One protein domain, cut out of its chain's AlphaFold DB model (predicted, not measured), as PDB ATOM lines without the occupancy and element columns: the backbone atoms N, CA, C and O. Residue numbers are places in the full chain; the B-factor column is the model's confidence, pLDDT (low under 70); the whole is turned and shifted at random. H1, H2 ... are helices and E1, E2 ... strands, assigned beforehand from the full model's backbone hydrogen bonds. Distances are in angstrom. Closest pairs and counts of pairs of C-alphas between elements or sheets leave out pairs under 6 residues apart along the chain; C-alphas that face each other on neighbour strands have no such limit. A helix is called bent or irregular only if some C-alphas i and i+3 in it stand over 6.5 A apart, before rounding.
ATOM      1  N   LYS A  64      27.426 -79.768  10.007       95.88
ATOM      2  CA  LYS A  64      26.358 -80.392  10.819       95.88
ATOM      3  C   LYS A  64      25.318 -79.404  11.372       95.88
ATOM      4  O   LYS A  64      24.207 -79.812  11.703       95.88
ATOM      5  N   ASP A  65      25.683 -78.127  11.487       94.94
ATOM      6  CA  ASP A  65      24.852 -77.069  12.068       94.94
ATOM      7  C   ASP A  65      24.068 -76.301  10.987       94.94
ATOM      8  O   ASP A  65      23.380 -75.318  11.276       94.94
ATOM      9  N   LEU A  66      24.153 -76.735   9.723       95.06
ATOM     10  CA  LEU A  66      23.363 -76.175   8.635       95.06
ATOM     11  C   LEU A  66      21.871 -76.427   8.856       95.06
ATOM     12  O   LEU A  66      21.439 -77.551   9.095       95.06
ATOM     13  N   VAL A  67      21.080 -75.369   8.690       93.25
ATOM     14  CA  VAL A  67      19.616 -75.398   8.748       93.25
ATOM     15  C   VAL A  67      19.069 -74.703   7.497       93.25
ATOM     16  O   VAL A  67      19.579 -73.633   7.148       93.25
ATOM     17  N   PRO A  68      18.058 -75.268   6.805       93.44
ATOM     18  CA  PRO A  68      17.474 -74.647   5.624       93.44
ATOM     19  C   PRO A  68      16.938 -73.250   5.930       93.44
ATOM     20  O   PRO A  68      15.999 -73.085   6.707       93.44
ATOM     21  N   ALA A  69      17.514 -72.239   5.289       88.12
ATOM     22  CA  ALA A  69      17.071 -70.858   5.392       88.12
ATOM     23  C   ALA A  69      17.623 -70.032   4.227       88.12
ATOM     24  O   ALA A  69      18.830 -69.862   4.069       88.12
ATOM     25  N   ALA A  70      16.723 -69.448   3.434       76.31
ATOM     26  CA  ALA A  70      17.100 -68.635   2.277       76.31
ATOM     27  C   ALA A  70      17.789 -67.307   2.650       76.31
ATOM     28  O   ALA A  70      18.440 -66.698   1.803       76.31
ATOM     29  N   THR A  71      17.626 -66.847   3.893       77.94
ATOM     30  CA  THR A  71      18.142 -65.562   4.388       77.94
ATOM     31  C   THR A  71      19.356 -65.700   5.299       77.94
ATOM     32  O   THR A  71      19.963 -64.686   5.641       77.94
ATOM     33  N   ASN A  72      19.711 -66.919   5.715       80.19
ATOM     34  CA  ASN A  72      20.843 -67.110   6.611       80.19
ATOM     35  C   ASN A  72      22.151 -66.876   5.863       80.19
ATOM     36  O   ASN A  72      22.297 -67.249   4.700       80.19
ATOM     37  N   THR A  73      23.096 -66.254   6.560       90.81
ATOM     38  CA  THR A  73      24.470 -66.094   6.090       90.81
ATOM     39  C   THR A  73      25.304 -67.226   6.666       90.81
ATOM     40  O   THR A  73      25.511 -67.290   7.874       90.81
ATOM     41  N   VAL A  74      25.764 -68.125   5.799       95.44
ATOM     42  CA  VAL A  74      26.640 -69.240   6.162       95.44
ATOM     43  C   VAL A  74      28.077 -68.879   5.804       95.44
ATOM     44  O   VAL A  74      28.401 -68.687   4.632       95.44
ATOM     45  N   ASN A  75      28.944 -68.821   6.809       96.88
ATOM     46  CA  ASN A  75      30.390 -68.764   6.619       96.88
ATOM     47  C   ASN A  75      30.958 -70.120   7.031       96.88
ATOM     48  O   ASN A  75      30.766 -70.522   8.171       96.88
ATOM     49  N   THR A  76      31.604 -70.851   6.129       97.56
ATOM     50  CA  THR A  76      32.098 -72.206   6.413       97.56
ATOM     51  C   THR A  76      33.329 -72.530   5.572       97.56
ATOM     52  O   THR A  76      33.635 -71.831   4.607       97.56
ATOM     53  N   THR A  77      34.071 -73.564   5.951       98.06
ATOM     54  CA  THR A  77      35.196 -74.101   5.176       98.06
ATOM     55  C   THR A  77      35.018 -75.604   5.072       98.06
ATOM     56  O   THR A  77      34.710 -76.244   6.074       98.06
ATOM     57  N   PHE A  78      35.190 -76.153   3.876       98.31
ATOM     58  CA  PHE A  78      34.977 -77.569   3.585       98.31
ATOM     59  C   PHE A  78      35.944 -78.053   2.508       98.31
ATOM     60  O   PHE A  78      36.479 -77.254   1.738       98.31
ATOM     61  N   ILE A  79      36.138 -79.366   2.433       98.31
ATOM     62  CA  ILE A  79      36.832 -80.025   1.329       98.31
ATOM     63  C   ILE A  79      35.822 -80.494   0.278       98.31
ATOM     64  O   ILE A  79      34.734 -80.968   0.614       98.31
ATOM     65  N   VAL A  80      36.169 -80.359  -1.000       98.06
ATOM     66  CA  VAL A  80      35.411 -80.932  -2.120       98.06
ATOM     67  C   VAL A  80      35.776 -82.408  -2.249       98.06
ATOM     68  O   VAL A  80      36.947 -82.741  -2.405       98.06
ATOM     69  N   LEU A  81      34.792 -83.303  -2.184       96.25
ATOM     70  CA  LEU A  81      35.004 -84.750  -2.276       96.25
ATOM     71  C   LEU A  81      34.773 -85.285  -3.688       96.25
ATOM     72  O   LEU A  81      35.543 -86.115  -4.163       96.25
ATOM     73  N   ASP A  82      33.722 -84.807  -4.353       96.12
ATOM     74  CA  ASP A  82      33.352 -85.216  -5.710       96.12
ATOM     75  C   ASP A  82      32.574 -84.090  -6.411       96.12
ATOM     76  O   ASP A  82      32.010 -83.210  -5.752       96.12
ATOM     77  N   LYS A  83      32.543 -84.093  -7.745       94.88
ATOM     78  CA  LYS A  83      31.912 -83.057  -8.570       94.88
ATOM     79  C   LYS A  83      31.257 -83.672  -9.804       94.88
ATOM     80  O   LYS A  83      31.894 -84.352 -10.601       94.88
ATOM     81  N   ALA A  84      29.971 -83.388  -9.991       93.31
ATOM     82  CA  ALA A  84      29.235 -83.794 -11.177       93.31
ATOM     83  C   ALA A  84      29.676 -82.978 -12.400       93.31
ATOM     84  O   ALA A  84      30.092 -81.823 -12.284       93.31
ATOM     85  N   ALA A  85      29.527 -83.571 -13.587       88.56
ATOM     86  CA  ALA A  85      29.772 -82.869 -14.839       88.56
ATOM     87  C   ALA A  85      28.900 -81.598 -14.943       88.56
ATOM     88  O   ALA A  85      27.753 -81.611 -14.479       88.56
ATOM     89  N   PRO A  86      29.405 -80.518 -15.571       87.44
ATOM     90  CA  PRO A  86      28.627 -79.305 -15.763       87.44
ATOM     91  C   PRO A  86      27.310 -79.574 -16.490       87.44
ATOM     92  O   PRO A  86      27.287 -80.087 -17.608       87.44
ATOM     93  N   ALA A  87      26.208 -79.207 -15.845       82.50
ATOM     94  CA  ALA A  87      24.879 -79.251 -16.420       82.50
ATOM     95  C   ALA A  87      24.578 -77.887 -17.045       82.50
ATOM     96  O   ALA A  87      24.418 -76.876 -16.353       82.50
ATOM     97  N   ALA A  88      24.522 -77.881 -18.371       67.31
ATOM     98  CA  ALA A  88      24.104 -76.744 -19.166       67.31
ATOM     99  C   ALA A  88      22.555 -76.694 -19.170       67.31
ATOM    100  O   ALA A  88      21.880 -77.729 -19.247       67.31
ATOM    101  N   ARG A  89      21.965 -75.511 -18.956       62.81
ATOM    102  CA  ARG A  89      20.507 -75.338 -18.943       62.81
ATOM    103  C   ARG A  89      19.958 -75.414 -20.377       62.81
ATOM    104  O   ARG A  89      20.194 -74.473 -21.131       62.81
ATOM    105  N   PRO A  90      19.051 -76.355 -20.715       49.84
ATOM    106  CA  PRO A  90      18.318 -76.249 -21.969       49.84
ATOM    107  C   PRO A  90      17.575 -74.909 -21.995       49.84
ATOM    108  O   PRO A  90      16.737 -74.618 -21.129       49.84
ATOM    109  N   VAL A 107      25.434 -72.330 -16.574       87.81
ATOM    110  CA  VAL A 107      26.065 -73.624 -16.308       87.81
ATOM    111  C   VAL A 107      26.161 -73.826 -14.800       87.81
ATOM    112  O   VAL A 107      26.632 -72.944 -14.080       87.81
ATOM    113  N   THR A 108      25.729 -74.993 -14.327       91.62
ATOM    114  CA  THR A 108      25.792 -75.359 -12.906       91.62
ATOM    115  C   THR A 108      26.484 -76.695 -12.705       91.62
ATOM    116  O   THR A 108      26.391 -77.574 -13.561       91.62
ATOM    117  N   CYS A 109      27.144 -76.865 -11.562       93.31
ATOM    118  CA  CYS A 109      27.756 -78.133 -11.168       93.31
ATOM    119  C   CYS A 109      27.398 -78.435  -9.724       93.31
ATOM    120  O   CYS A 109      27.536 -77.578  -8.852       93.31
ATOM    121  N   LEU A 110      26.935 -79.653  -9.468       95.81
ATOM    122  CA  LEU A 110      26.740 -80.129  -8.108       95.81
ATOM    123  C   LEU A 110      28.047 -80.753  -7.621       95.81
ATOM    124  O   LEU A 110      28.676 -81.499  -8.367       95.81
ATOM    125  N   ALA A 111      28.433 -80.481  -6.385       97.38
ATOM    126  CA  ALA A 111      29.571 -81.103  -5.728       97.38
ATOM    127  C   ALA A 111      29.149 -81.719  -4.391       97.38
ATOM    128  O   ALA A 111      28.256 -81.202  -3.713       97.38
ATOM    129  N   LEU A 112      29.799 -82.815  -4.010       97.88
ATOM    130  CA  LEU A 112      29.790 -83.315  -2.641       97.88
ATOM    131  C   LEU A 112      30.909 -82.612  -1.878       97.88
ATOM    132  O   LEU A 112      32.066 -82.669  -2.291       97.88
ATOM    133  N   VAL A 113      30.569 -81.962  -0.770       98.19
ATOM    134  CA  VAL A 113      31.538 -81.290   0.101       98.19
ATOM    135  C   VAL A 113      31.400 -81.785   1.530       98.19
ATOM    136  O   VAL A 113      30.311 -82.205   1.929       98.19
ATOM    137  N   ALA A 114      32.481 -81.736   2.302       98.12
ATOM    138  CA  ALA A 114      32.479 -82.216   3.677       98.12
ATOM    139  C   ALA A 114      33.442 -81.455   4.593       98.12
ATOM    140  O   ALA A 114      34.409 -80.835   4.149       98.12
ATOM    141  N   ASP A 115      33.174 -81.532   5.889       97.81
ATOM    142  CA  ASP A 115      34.083 -81.156   6.964       97.81
ATOM    143  C   ASP A 115      34.158 -82.294   7.989       97.81
ATOM    144  O   ASP A 115      33.604 -83.377   7.788       97.81
ATOM    145  N   ASP A 116      34.862 -82.074   9.094       97.31
ATOM    146  CA  ASP A 116      35.024 -83.043  10.182       97.31
ATOM    147  C   ASP A 116      33.718 -83.377  10.928       97.31
ATOM    148  O   ASP A 116      33.731 -84.194  11.849       97.31
ATOM    149  N   THR A 117      32.594 -82.763  10.547       97.06
ATOM    150  CA  THR A 117      31.303 -82.891  11.226       97.06
ATOM    151  C   THR A 117      30.178 -83.464  10.370       97.06
ATOM    152  O   THR A 117      29.317 -84.146  10.926       97.06
ATOM    153  N   ALA A 118      30.143 -83.176   9.067       97.00
ATOM    154  CA  ALA A 118      29.105 -83.640   8.148       97.00
ATOM    155  C   ALA A 118      29.516 -83.435   6.679       97.00
ATOM    156  O   ALA A 118      30.523 -82.794   6.374       97.00
ATOM    157  N   ALA A 119      28.663 -83.904   5.769       97.94
ATOM    158  CA  ALA A 119      28.704 -83.572   4.349       97.94
ATOM    159  C   ALA A 119      27.482 -82.753   3.911       97.94
ATOM    160  O   ALA A 119      26.452 -82.725   4.584       97.94
ATOM    161  N   ALA A 120      27.576 -82.100   2.756       97.75
ATOM    162  CA  ALA A 120      26.464 -81.413   2.105       97.75
ATOM    163  C   ALA A 120      26.652 -81.391   0.582       97.75
ATOM    164  O   ALA A 120      27.761 -81.548   0.065       97.75
ATOM    165  N   HIS A 121      25.571 -81.153  -0.158       97.75
ATOM    166  CA  HIS A 121      25.662 -80.781  -1.568       97.75
ATOM    167  C   HIS A 121      25.954 -79.296  -1.718       97.75
ATOM    168  O   HIS A 121      25.268 -78.462  -1.125       97.75
ATOM    169  N   PHE A 122      26.922 -78.964  -2.567       97.88
ATOM    170  CA  PHE A 122      27.284 -77.597  -2.919       97.88
ATOM    171  C   PHE A 122      27.006 -77.334  -4.402       97.88
ATOM    172  O   PHE A 122      27.436 -78.099  -5.262       97.88
ATOM    173  N   LEU A 123      26.258 -76.274  -4.708       96.19
ATOM    174  CA  LEU A 123      25.896 -75.893  -6.072       96.19
ATOM    175  C   LEU A 123      26.786 -74.742  -6.556       96.19
ATOM    176  O   LEU A 123      26.674 -73.616  -6.064       96.19
ATOM    177  N   LEU A 124      27.625 -75.055  -7.541       94.88
ATOM    178  CA  LEU A 124      28.574 -74.168  -8.212       94.88
ATOM    179  C   LEU A 124      27.945 -73.517  -9.445       94.88
ATOM    180  O   LEU A 124      27.156 -74.162 -10.147       94.88
ATOM    181  N   TRP A 125      28.346 -72.280  -9.747       91.19
ATOM    182  CA  TRP A 125      27.812 -71.507 -10.873       91.19
ATOM    183  C   TRP A 125      28.896 -71.034 -11.844       91.19
ATOM    184  O   TRP A 125      29.928 -70.490 -11.449       91.19
ATOM    185  N   GLY A 126      28.623 -71.169 -13.143       90.12
ATOM    186  CA  GLY A 126      29.433 -70.598 -14.215       90.12
ATOM    187  C   GLY A 126      30.905 -70.995 -14.114       90.12
ATOM    188  O   GLY A 126      31.242 -72.172 -14.201       90.12
ATOM    189  N   GLY A 127      31.786 -70.011 -13.922       89.12
ATOM    190  CA  GLY A 127      33.231 -70.240 -13.813       89.12
ATOM    191  C   GLY A 127      33.645 -71.094 -12.610       89.12
ATOM    192  O   GLY A 127      34.656 -71.786 -12.689       89.12
ATOM    193  N   GLU A 128      32.854 -71.119 -11.531       92.12
ATOM    194  CA  GLU A 128      33.162 -71.914 -10.334       92.12
ATOM    195  C   GLU A 128      33.216 -73.419 -10.641       92.12
ATOM    196  O   GLU A 128      34.017 -74.144 -10.056       92.12
ATOM    197  N   CYS A 129      32.428 -73.883 -11.619       92.75
ATOM    198  CA  CYS A 129      32.431 -75.267 -12.094       92.75
ATOM    199  C   CYS A 129      33.809 -75.771 -12.540       92.75
ATOM    200  O   CYS A 129      34.112 -76.951 -12.367       92.75
ATOM    201  N   GLY A 130      34.613 -74.901 -13.158       91.62
ATOM    202  CA  GLY A 130      35.964 -75.224 -13.623       91.62
ATOM    203  C   GLY A 130      37.068 -74.740 -12.684       91.62
ATOM    204  O   GLY A 130      38.231 -75.040 -12.923       91.62
ATOM    205  N   ALA A 131      36.722 -73.963 -11.653       93.44
ATOM    206  CA  ALA A 131      37.689 -73.400 -10.717       93.44
ATOM    207  C   ALA A 131      37.972 -74.316  -9.520       93.44
ATOM    208  O   ALA A 131      39.054 -74.227  -8.948       93.44
ATOM    209  N   PHE A 132      37.007 -75.157  -9.137       96.25
ATOM    210  CA  PHE A 132      37.124 -76.060  -7.992       96.25
ATOM    211  C   PHE A 132      37.157 -77.514  -8.430       96.25
ATOM    212  O   PHE A 132      36.288 -77.946  -9.186       96.25
ATOM    213  N   GLU A 133      38.094 -78.282  -7.895       96.44
ATOM    214  CA  GLU A 133      38.261 -79.709  -8.155       96.44
ATOM    215  C   GLU A 133      38.153 -80.544  -6.867       96.44
ATOM    216  O   GLU A 133      38.357 -80.023  -5.765       96.44
ATOM    217  N   PRO A 134      37.830 -81.848  -6.968       96.94
ATOM    218  CA  PRO A 134      37.933 -82.761  -5.834       96.94
ATOM    219  C   PRO A 134      39.310 -82.682  -5.158       96.94
ATOM    220  O   PRO A 134      40.347 -82.737  -5.816       96.94
ATOM    221  N   GLY A 135      39.314 -82.563  -3.832       96.94
ATOM    222  CA  GLY A 135      40.496 -82.335  -3.003       96.94
ATOM    223  C   GLY A 135      40.718 -80.873  -2.604       96.94
ATOM    224  O   GLY A 135      41.458 -80.626  -1.651       96.94
ATOM    225  N   ASP A 136      40.072 -79.906  -3.259       98.25
ATOM    226  CA  ASP A 136      40.199 -78.493  -2.894       98.25
ATOM    227  C   ASP A 136      39.550 -78.192  -1.543       98.25
ATOM    228  O   ASP A 136      38.448 -78.651  -1.246       98.25
ATOM    229  N   ILE A 137      40.215 -77.360  -0.740       98.31
ATOM    230  CA  ILE A 137      39.647 -76.782   0.478       98.31
ATOM    231  C   ILE A 137      39.106 -75.403   0.120       98.31
ATOM    232  O   ILE A 137      39.851 -74.510  -0.294       98.31
ATOM    233  N   VAL A 138      37.802 -75.230   0.295       98.19
ATOM    234  CA  VAL A 138      37.059 -74.045  -0.121       98.19
ATOM    235  C   VAL A 138      36.495 -73.339   1.100       98.19
ATOM    236  O   VAL A 138      35.803 -73.937   1.924       98.19
ATOM    237  N   ARG A 139      36.758 -72.035   1.194       97.94
ATOM    238  CA  ARG A 139      36.119 -71.139   2.154       97.94
ATOM    239  C   ARG A 139      34.925 -70.467   1.493       97.94
ATOM    240  O   ARG A 139      35.078 -69.685   0.555       97.94
ATOM    241  N   LEU A 140      33.741 -70.735   2.022       97.81
ATOM    242  CA  LEU A 140      32.501 -70.077   1.646       97.81
ATOM    243  C   LEU A 140      32.213 -68.942   2.629       97.81
ATOM    244  O   LEU A 140      32.100 -69.165   3.831       97.81
ATOM    245  N   THR A 141      32.061 -67.724   2.118       96.69
ATOM    246  CA  THR A 141      31.597 -66.564   2.894       96.69
ATOM    247  C   THR A 141      30.272 -66.088   2.323       96.69
ATOM    248  O   THR A 141      30.150 -65.964   1.104       96.69
ATOM    249  N   GLY A 142      29.280 -65.783   3.160       95.19
ATOM    250  CA  GLY A 142      27.988 -65.299   2.659       95.19
ATOM    251  C   GLY A 142      27.182 -66.368   1.917       95.19
ATOM    252  O   GLY A 142      26.458 -66.042   0.976       95.19
ATOM    253  N   GLY A 143      27.355 -67.639   2.275       95.88
ATOM    254  CA  GLY A 143      26.631 -68.771   1.710       95.88
ATOM    255  C   GLY A 143      25.173 -68.840   2.157       95.88
ATOM    256  O   GLY A 143      24.778 -68.205   3.132       95.88
ATOM    257  N   ILE A 144      24.379 -69.634   1.443       95.62
ATOM    258  CA  ILE A 144      22.969 -69.908   1.733       95.62
ATOM    259  C   ILE A 144      22.745 -71.413   1.608       95.62
ATOM    260  O   ILE A 144      23.097 -72.002   0.585       95.62
ATOM    261  N   PHE A 145      22.127 -72.016   2.622       96.44
ATOM    262  CA  PHE A 145      21.678 -73.405   2.593       96.44
ATOM    263  C   PHE A 145      20.157 -73.433   2.458       96.44
ATOM    264  O   PHE A 145      19.436 -72.992   3.352       96.44
ATOM    265  N   SER A 146      19.646 -73.858   1.304       94.50
ATOM    266  CA  SER A 146      18.222 -73.717   0.977       94.50
ATOM    267  C   SER A 146      17.773 -74.718  -0.076       94.50
ATOM    268  O   SER A 146      18.584 -75.188  -0.872       94.50
ATOM    269  N   TYR A 147      16.470 -74.990  -0.122       92.12
ATOM    270  CA  TYR A 147      15.882 -75.785  -1.190       92.12
ATOM    271  C   TYR A 147      16.087 -75.117  -2.550       92.12
ATOM    272  O   TYR A 147      15.813 -73.931  -2.745       92.12
ATOM    273  N   HIS A 148      16.563 -75.913  -3.493       88.06
ATOM    274  CA  HIS A 148      16.663 -75.605  -4.904       88.06
ATOM    275  C   HIS A 148      15.663 -76.476  -5.685       88.06
ATOM    276  O   HIS A 148      14.866 -77.224  -5.110       88.06
ATOM    277  N   ARG A 149      15.649 -76.328  -7.013       81.75
ATOM    278  CA  ARG A 149      14.739 -77.037  -7.926       81.75
ATOM    279  C   ARG A 149      14.642 -78.529  -7.586       81.75
ATOM    280  O   ARG A 149      15.635 -79.150  -7.223       81.75
ATOM    281  N   GLY A 150      13.443 -79.094  -7.736       80.44
ATOM    282  CA  GLY A 150      13.204 -80.512  -7.454       80.44
ATOM    283  C   GLY A 150      13.280 -80.880  -5.969       80.44
ATOM    284  O   GLY A 150      13.493 -82.044  -5.660       80.44
ATOM    285  N   ASN A 151      13.117 -79.905  -5.063       82.00
ATOM    286  CA  ASN A 151      13.189 -80.096  -3.610       82.00
ATOM    287  C   ASN A 151      14.561 -80.590  -3.105       82.00
ATOM    288  O   ASN A 151      14.655 -81.162  -2.024       82.00
ATOM    289  N   ALA A 152      15.628 -80.352  -3.873       88.62
ATOM    290  CA  ALA A 152      16.991 -80.684  -3.475       88.62
ATOM    291  C   ALA A 152      17.548 -79.597  -2.552       88.62
ATOM    292  O   ALA A 152      17.557 -78.417  -2.908       88.62
ATOM    293  N   LEU A 153      18.020 -79.974  -1.370       94.38
ATOM    294  CA  LEU A 153      18.579 -79.039  -0.406       94.38
ATOM    295  C   LEU A 153      20.072 -78.838  -0.685       94.38
ATOM    296  O   LEU A 153      20.839 -79.792  -0.651       94.38
ATOM    297  N   VAL A 154      20.498 -77.609  -0.983       96.12
ATOM    298  CA  VAL A 154      21.883 -77.337  -1.408       96.12
ATOM    299  C   VAL A 154      22.470 -76.127  -0.695       96.12
ATOM    300  O   VAL A 154      21.773 -75.151  -0.397       96.12
ATOM    301  N   LEU A 155      23.777 -76.184  -0.460       97.56
ATOM    302  CA  LEU A 155      24.609 -75.049  -0.094       97.56
ATOM    303  C   LEU A 155      25.057 -74.332  -1.373       97.56
ATOM    304  O   LEU A 155      25.349 -74.969  -2.380       97.56
ATOM    305  N   ARG A 156      25.112 -73.005  -1.357       95.81
ATOM    306  CA  ARG A 156      25.591 -72.194  -2.489       95.81
ATOM    307  C   ARG A 156      26.088 -70.840  -2.013       95.81
ATOM    308  O   ARG A 156      25.720 -70.399  -0.922       95.81
ATOM    309  N   ALA A 157      26.850 -70.139  -2.843       94.94
ATOM    310  CA  ALA A 157      27.123 -68.726  -2.608       94.94
ATOM    311  C   ALA A 157      25.817 -67.905  -2.633       94.94
ATOM    312  O   ALA A 157      24.934 -68.097  -3.478       94.94
ATOM    313  N   GLY A 158      25.660 -67.005  -1.659       92.12
ATOM    314  CA  GLY A 158      24.599 -66.003  -1.667       92.12
ATOM    315  C   GLY A 158      24.903 -64.864  -2.641       92.12
ATOM    316  O   GLY A 158      25.991 -64.769  -3.193       92.12
ATOM    317  N   ARG A 159      23.959 -63.929  -2.815       90.31
ATOM    318  CA  ARG A 159      24.093 -62.811  -3.778       90.31
ATOM    319  C   ARG A 159      25.348 -61.949  -3.573       90.31
ATOM    320  O   ARG A 159      25.856 -61.375  -4.526       90.31
ATOM    321  N   ARG A 160      25.788 -61.794  -2.322       90.88
ATOM    322  CA  ARG A 160      27.032 -61.098  -1.939       90.88
ATOM    323  C   ARG A 160      28.084 -62.064  -1.383       90.88
ATOM    324  O   ARG A 160      29.090 -61.622  -0.836       90.88
ATOM    325  N   GLY A 161      27.794 -63.360  -1.443       93.00
ATOM    326  CA  GLY A 161      28.693 -64.404  -0.997       93.00
ATOM    327  C   GLY A 161      29.703 -64.757  -2.074       93.00
ATOM    328  O   GLY A 161      29.565 -64.357  -3.228       93.00
ATOM    329  N   ARG A 162      30.724 -65.506  -1.679       94.75
ATOM    330  CA  ARG A 162      31.768 -66.007  -2.575       94.75
ATOM    331  C   ARG A 162      32.375 -67.287  -2.022       94.75
ATOM    332  O   ARG A 162      32.413 -67.473  -0.803       94.75
ATOM    333  N   ALA A 163      32.866 -68.120  -2.925       96.69
ATOM    334  CA  ALA A 163      33.685 -69.279  -2.620       96.69
ATOM    335  C   ALA A 163      35.132 -69.003  -3.053       96.69
ATOM    336  O   ALA A 163      35.368 -68.484  -4.142       96.69
ATOM    337  N   GLU A 164      36.096 -69.333  -2.200       97.31
ATOM    338  CA  GLU A 164      37.525 -69.144  -2.461       97.31
ATOM    339  C   GLU A 164      38.271 -70.440  -2.150       97.31
ATOM    340  O   GLU A 164      38.078 -71.011  -1.075       97.31
ATOM    341  N   LYS A 165      39.157 -70.890  -3.046       97.31
ATOM    342  CA  LYS A 165      40.095 -71.971  -2.721       97.31
ATOM    343  C   LYS A 165      41.115 -71.414  -1.730       97.31
ATOM    344  O   LYS A 165      41.774 -70.418  -2.016       97.31
ATOM    345  N   VAL A 166      41.225 -72.048  -0.569       97.38
ATOM    346  CA  VAL A 166      42.133 -71.646   0.521       97.38
ATOM    347  C   VAL A 166      43.182 -72.709   0.845       97.38
ATOM    348  O   VAL A 166      44.090 -72.454   1.629       97.38
ATOM    349  N   GLY A 167      43.083 -73.889   0.238       96.19
ATOM    350  CA  GLY A 167      44.046 -74.970   0.392       96.19
ATOM    351  C   GLY A 167      43.642 -76.190  -0.424       96.19
ATOM    352  O   GLY A 167      42.733 -76.122  -1.251       96.19
ATOM    353  N   GLU A 168      44.305 -77.309  -0.170       94.94
ATOM    354  CA  GLU A 168      43.999 -78.598  -0.782       94.94
ATOM    355  C   GLU A 168      44.408 -79.744   0.149       94.94
ATOM    356  O   GLU A 168      45.343 -79.618   0.940       94.94
ATOM    357  N   PHE A 169      43.705 -80.870   0.028       84.31
ATOM    358  CA  PHE A 169      44.061 -82.199   0.527       84.31
ATOM    359  C   PHE A 169      44.033 -82.435   2.045       84.31
ATOM    360  O   PHE A 169      43.495 -83.439   2.509       84.31
ATOM    361  N   THR A 170      44.600 -81.542   2.853       90.56
ATOM    362  CA  THR A 170      44.912 -81.805   4.268       90.56
ATOM    363  C   THR A 170      43.776 -81.451   5.233       90.56
ATOM    364  O   THR A 170      44.027 -80.919   6.315       90.56
ATOM    365  N   MET A 171      42.525 -81.727   4.865       92.94
ATOM    366  CA  MET A 171      41.354 -81.477   5.714       92.94
ATOM    367  C   MET A 171      40.722 -82.794   6.167       92.94
ATOM    368  O   MET A 171      40.508 -83.697   5.363       92.94
ATOM    369  N   LEU A 172      40.439 -82.907   7.468       95.25
ATOM    370  CA  LEU A 172      39.663 -84.025   8.007       95.25
ATOM    371  C   LEU A 172      38.207 -83.890   7.571       95.25
ATOM    372  O   LEU A 172      37.663 -82.785   7.611       95.25
ATOM    373  N   PHE A 173      37.582 -85.009   7.205       96.31
ATOM    374  CA  PHE A 173      36.173 -85.014   6.844       96.31
ATOM    375  C   PHE A 173      35.427 -86.289   7.245       96.31
ATOM    376  O   PHE A 173      36.027 -87.353   7.443       96.31
ATOM    377  N   VAL A 174      34.103 -86.165   7.323       95.38
ATOM    378  CA  VAL A 174      33.147 -87.273   7.385       95.38
ATOM    379  C   VAL A 174      32.084 -87.097   6.301       95.38
ATOM    380  O   VAL A 174      31.617 -85.994   6.040       95.38
ATOM    381  N   GLU A 175      31.679 -88.192   5.661       94.25
ATOM    382  CA  GLU A 175      30.616 -88.162   4.642       94.25
ATOM    383  C   GLU A 175      29.204 -88.271   5.234       94.25
ATOM    384  O   GLU A 175      28.214 -88.080   4.526       94.25
ATOM    385  N   THR A 176      29.106 -88.599   6.527       92.31
ATOM    386  CA  THR A 176      27.843 -88.846   7.224       92.31
ATOM    387  C   THR A 176      27.773 -88.047   8.535       92.31
ATOM    388  O   THR A 176      28.759 -88.007   9.274       92.31
ATOM    389  N   PRO A 177      26.623 -87.420   8.855       94.12
ATOM    390  CA  PRO A 177      25.425 -87.309   8.017       94.12
ATOM    391  C   PRO A 177      25.656 -86.404   6.794       94.12
ATOM    392  O   PRO A 177      26.508 -85.518   6.824       94.12
ATOM    393  N   ASN A 178      24.866 -86.596   5.736       95.69
ATOM    394  CA  ASN A 178      24.772 -85.624   4.650       95.69
ATOM    395  C   ASN A 178      23.557 -84.717   4.875       95.69
ATOM    396  O   ASN A 178      22.413 -85.157   4.788       95.69
ATOM    397  N   MET A 179      23.807 -83.437   5.128       95.75
ATOM    398  CA  MET A 179      22.786 -82.445   5.469       95.75
ATOM    399  C   MET A 179      21.786 -82.189   4.342       95.75
ATOM    400  O   MET A 179      20.652 -81.787   4.608       95.75
ATOM    401  N   SER A 180      22.186 -82.431   3.093       95.88
ATOM    402  CA  SER A 180      21.321 -82.342   1.912       95.88
ATOM    403  C   SER A 180      20.377 -83.537   1.761       95.88
ATOM    404  O   SER A 180      19.404 -83.450   1.018       95.88
ATOM    405  N   GLU A 181      20.635 -84.620   2.495       94.62
ATOM    406  CA  GLU A 181      19.845 -85.857   2.528       94.62
ATOM    407  C   GLU A 181      19.067 -85.976   3.860       94.62
ATOM    408  O   GLU A 181      18.675 -87.066   4.280       94.62
ATOM    409  N   ILE A 182      18.849 -84.854   4.556       92.81
ATOM    410  CA  ILE A 182      18.004 -84.769   5.753       92.81
ATOM    411  C   ILE A 182      16.626 -84.234   5.368       92.81
ATOM    412  O   ILE A 182      16.493 -83.244   4.644       92.81
ATOM    413  N   GLN A 183      15.588 -84.870   5.902       91.25
ATOM    414  CA  GLN A 183      14.233 -84.351   5.871       91.25
ATOM    415  C   GLN A 183      14.062 -83.320   6.990       91.25
ATOM    416  O   GLN A 183      14.268 -83.619   8.169       91.25
ATOM    417  N   TRP A 184      13.668 -82.108   6.609       91.56
ATOM    418  CA  TRP A 184      13.451 -80.999   7.529       91.56
ATOM    419  C   TRP A 184      11.966 -80.683   7.668       91.56
ATOM    420  O   TRP A 184      11.274 -80.454   6.675       91.56
ATOM    421  N   GLY A 185      11.515 -80.607   8.913       90.00
ATOM    422  CA  GLY A 185      10.175 -80.198   9.312       90.00
ATOM    423  C   GLY A 185      10.144 -78.790   9.872       90.00
ATOM    424  O   GLY A 185      11.175 -78.252  10.274       90.00
ATOM    425  N   ARG A 186       8.954 -78.192   9.945       89.81
ATOM    426  CA  ARG A 186       8.750 -76.970  10.738       89.81
ATOM    427  C   ARG A 186       8.613 -77.345  12.207       89.81
ATOM    428  O   ARG A 186       7.889 -78.285  12.526       89.81
ATOM    429  N   ASP A 187       9.272 -76.600  13.085       86.25
ATOM    430  CA  ASP A 187       9.126 -76.777  14.528       86.25
ATOM    431  C   ASP A 187       7.657 -76.499  14.928       86.25
ATOM    432  O   ASP A 187       7.132 -75.426  14.605       86.25
ATOM    433  N   PRO A 188       6.969 -77.433  15.614       88.56
ATOM    434  CA  PRO A 188       5.605 -77.213  16.093       88.56
ATOM    435  C   PRO A 188       5.479 -76.039  17.077       88.56
ATOM    436  O   PRO A 188       4.406 -75.444  17.180       88.56
ATOM    437  N   GLY A 189       6.553 -75.715  17.807       88.81
ATOM    438  CA  GLY A 189       6.608 -74.623  18.781       88.81
ATOM    439  C   GLY A 189       7.033 -73.275  18.193       88.81
ATOM    440  O   GLY A 189       6.679 -72.237  18.747       88.81
ATOM    441  N   ASP A 190       7.746 -73.269  17.064       86.25
ATOM    442  CA  ASP A 190       8.094 -72.054  16.319       86.25
ATOM    443  C   ASP A 190       8.094 -72.319  14.801       86.25
ATOM    444  O   ASP A 190       9.096 -72.776  14.248       86.25
ATOM    445  N   PRO A 191       7.026 -71.949  14.072       83.31
ATOM    446  CA  PRO A 191       6.922 -72.199  12.634       83.31
ATOM    447  C   PRO A 191       8.021 -71.558  11.773       83.31
ATOM    448  O   PRO A 191       8.108 -71.868  10.580       83.31
ATOM    449  N   ARG A 192       8.818 -70.630  12.324       82.69
ATOM    450  CA  ARG A 192       9.971 -70.023  11.635       82.69
ATOM    451  C   ARG A 192      11.234 -70.872  11.726       82.69
ATOM    452  O   ARG A 192      12.167 -70.638  10.958       82.69
ATOM    453  N   ARG A 193      11.276 -71.831  12.646       85.56
ATOM    454  CA  ARG A 193      12.406 -72.725  12.866       85.56
ATOM    455  C   ARG A 193      12.179 -74.043  12.135       85.56
ATOM    456  O   ARG A 193      11.077 -74.585  12.121       85.56
ATOM    457  N   MET A 194      13.246 -74.565  11.540       88.75
ATOM    458  CA  MET A 194      13.258 -75.901  10.950       88.75
ATOM    459  C   MET A 194      13.942 -76.877  11.912       88.75
ATOM    460  O   MET A 194      14.948 -76.530  12.538       88.75
ATOM    461  N   VAL A 195      13.414 -78.092  12.011       90.00
ATOM    462  CA  VAL A 195      13.957 -79.192  12.818       90.00
ATOM    463  C   VAL A 195      14.231 -80.403  11.932       90.00
ATOM    464  O   VAL A 195      13.551 -80.613  10.929       90.00
ATOM    465  N   GLN A 196      15.251 -81.183  12.280       91.44
ATOM    466  CA  GLN A 196      15.561 -82.425  11.574       91.44
ATOM    467  C   GLN A 196      14.510 -83.476  11.950       91.44
ATOM    468  O   GLN A 196      14.383 -83.815  13.125       91.44
ATOM    469  N   GLU A 197      13.747 -83.967  10.973       88.94
ATOM    470  CA  GLU A 197      12.708 -84.984  11.191       88.94
ATOM    471  C   GLU A 197      13.251 -86.399  10.993       88.94
ATOM    472  O   GLU A 197      12.992 -87.290  11.798       88.94
ATOM    473  N   ALA A 198      13.997 -86.612   9.908       87.12
ATOM    474  CA  ALA A 198      14.525 -87.919   9.543       87.12
ATOM    475  C   ALA A 198      15.758 -87.791   8.644       87.12
ATOM    476  O   ALA A 198      15.908 -86.828   7.893       87.12
ATOM    477  N   VAL A 199      16.626 -88.800   8.677       89.06
ATOM    478  CA  VAL A 199      17.700 -88.964   7.692       89.06
ATOM    479  C   VAL A 199      17.123 -89.730   6.501       89.06
ATOM    480  O   VAL A 199      16.742 -90.890   6.656       89.06
ATOM    481  N   VAL A 200      17.046 -89.101   5.324       87.94
ATOM    482  CA  VAL A 200      16.565 -89.746   4.085       87.94
ATOM    483  C   VAL A 200      17.590 -90.769   3.611       87.94
ATOM    484  O   VAL A 200      17.245 -91.889   3.233       87.94
TER     485      VAL A 200
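AT A GLANCE: This is residues 64 to 90 and 107 to 200 of the 211 residues of an uncharacterized protein of Panicum hallii (UniProt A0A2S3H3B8). A five-stranded sheet curls into a small, nearly closed barrel: its leaf of E3 and E2 faces its leaf of E4 and E5, and E1 is the hinge between them. The short helix H1 lies beside this body toward one end of the longest axis, and a separate two-stranded hairpin, E6 and E7, lies toward the other end. The printed part has 121 residues with one named helix and seven named strands, in the order E1, E2, E3, H1, E4, E5, E6, E7; the class is mostly strand. The large sheet runs E3, E2, E1, E4, E5 and the small one E6, E7, both antiparallel throughout. The whole is compact and rounded, with a radius of gyration of the C-alphas of 14.1 A and spans of 43 by 37 by 26 A.

HOW THE PARTS SIT: Begin at E1, residues 69 to 83, which bends by 118 degrees at residue 72. Its pairing is staggered: it pairs over residues 69 to 79 with E4, residues 136 to 148, and over residues 79 to 83 with E2, residues 108 to 114. Look at N 76 and O 140, 2.9 A apart and within hydrogen-bond range between E1 and E4, then at N 81 and O 112, 2.8 A, between E1 and E2. E2 forms a hairpin with E3, residues 119 to 125; their directions stand at 153 degrees, and N 111 and O 122 are 2.8 A apart. Next comes H1, residues 128 to 131, which is on the sheet at a height of 6.5 A; it lies over none of the strands, but only just, since 2 of its 4 C-alphas fall on E3. Its closest C-alphas to E2 are those of Cys 129 and Cys 109, 5.6 A apart. H1 is too short for an O i to N i+4 pair; its one O i to N i+3 pair is within range. E4 bends by 92 degrees at residue 141 and forms a hairpin with E5, residues 152 to 168, at 177 degrees; N 139 and O 164 are 2.8 A apart. E5 bends by 107 degrees at residue 160. This is a folded sheet, bent back on itself into two leaves that face each other: its edge strands E3 and E5 have 13 pairs of C-alphas within 8 A, the closest being those of Phe 122 and Leu 155 at 4.7 A. The last hairpin is E6, residues 182 to 186, with E7, residues 194 to 199, where N 185 and O 195 are 2.9 A apart. E5 and E6 are apart, but only just, with their closest C-alphas at 8.4 A.

IN THESE COORDINATES: Find C-alpha 69 at (17.071, -70.858, 5.392); from there E1 runs 23.7 A to C-alpha 83. After the cut, E2 covers residues 108 to 114 in 19.2 A and E3 residues 119 to 125 in 19.4 A. H1 takes residues 128 to 131. E4, residues 136 to 148, spans 23.8 A, and E5, residues 152 to 168, spans 27.2 A, ending at C-alpha 168 at (43.999, -78.598, -0.782). E6 holds residues 182 to 186, and E7 runs from residue 194 to C-alpha 199 at (17.700, -88.964, 7.692).

THE WHOLE: The two C-alphas farthest apart are those of Gly 130 and Gly 189, at 43.7 A. Residues 91 to 106 are not printed, and C-alphas 90 and 107 are 9.9 A apart across this cut. The link from E5 to E6, residues 169 to 181, is long. The mean pLDDT of the printed part is 92.1; look for low confidence at residues 88 to 90, which are under 70.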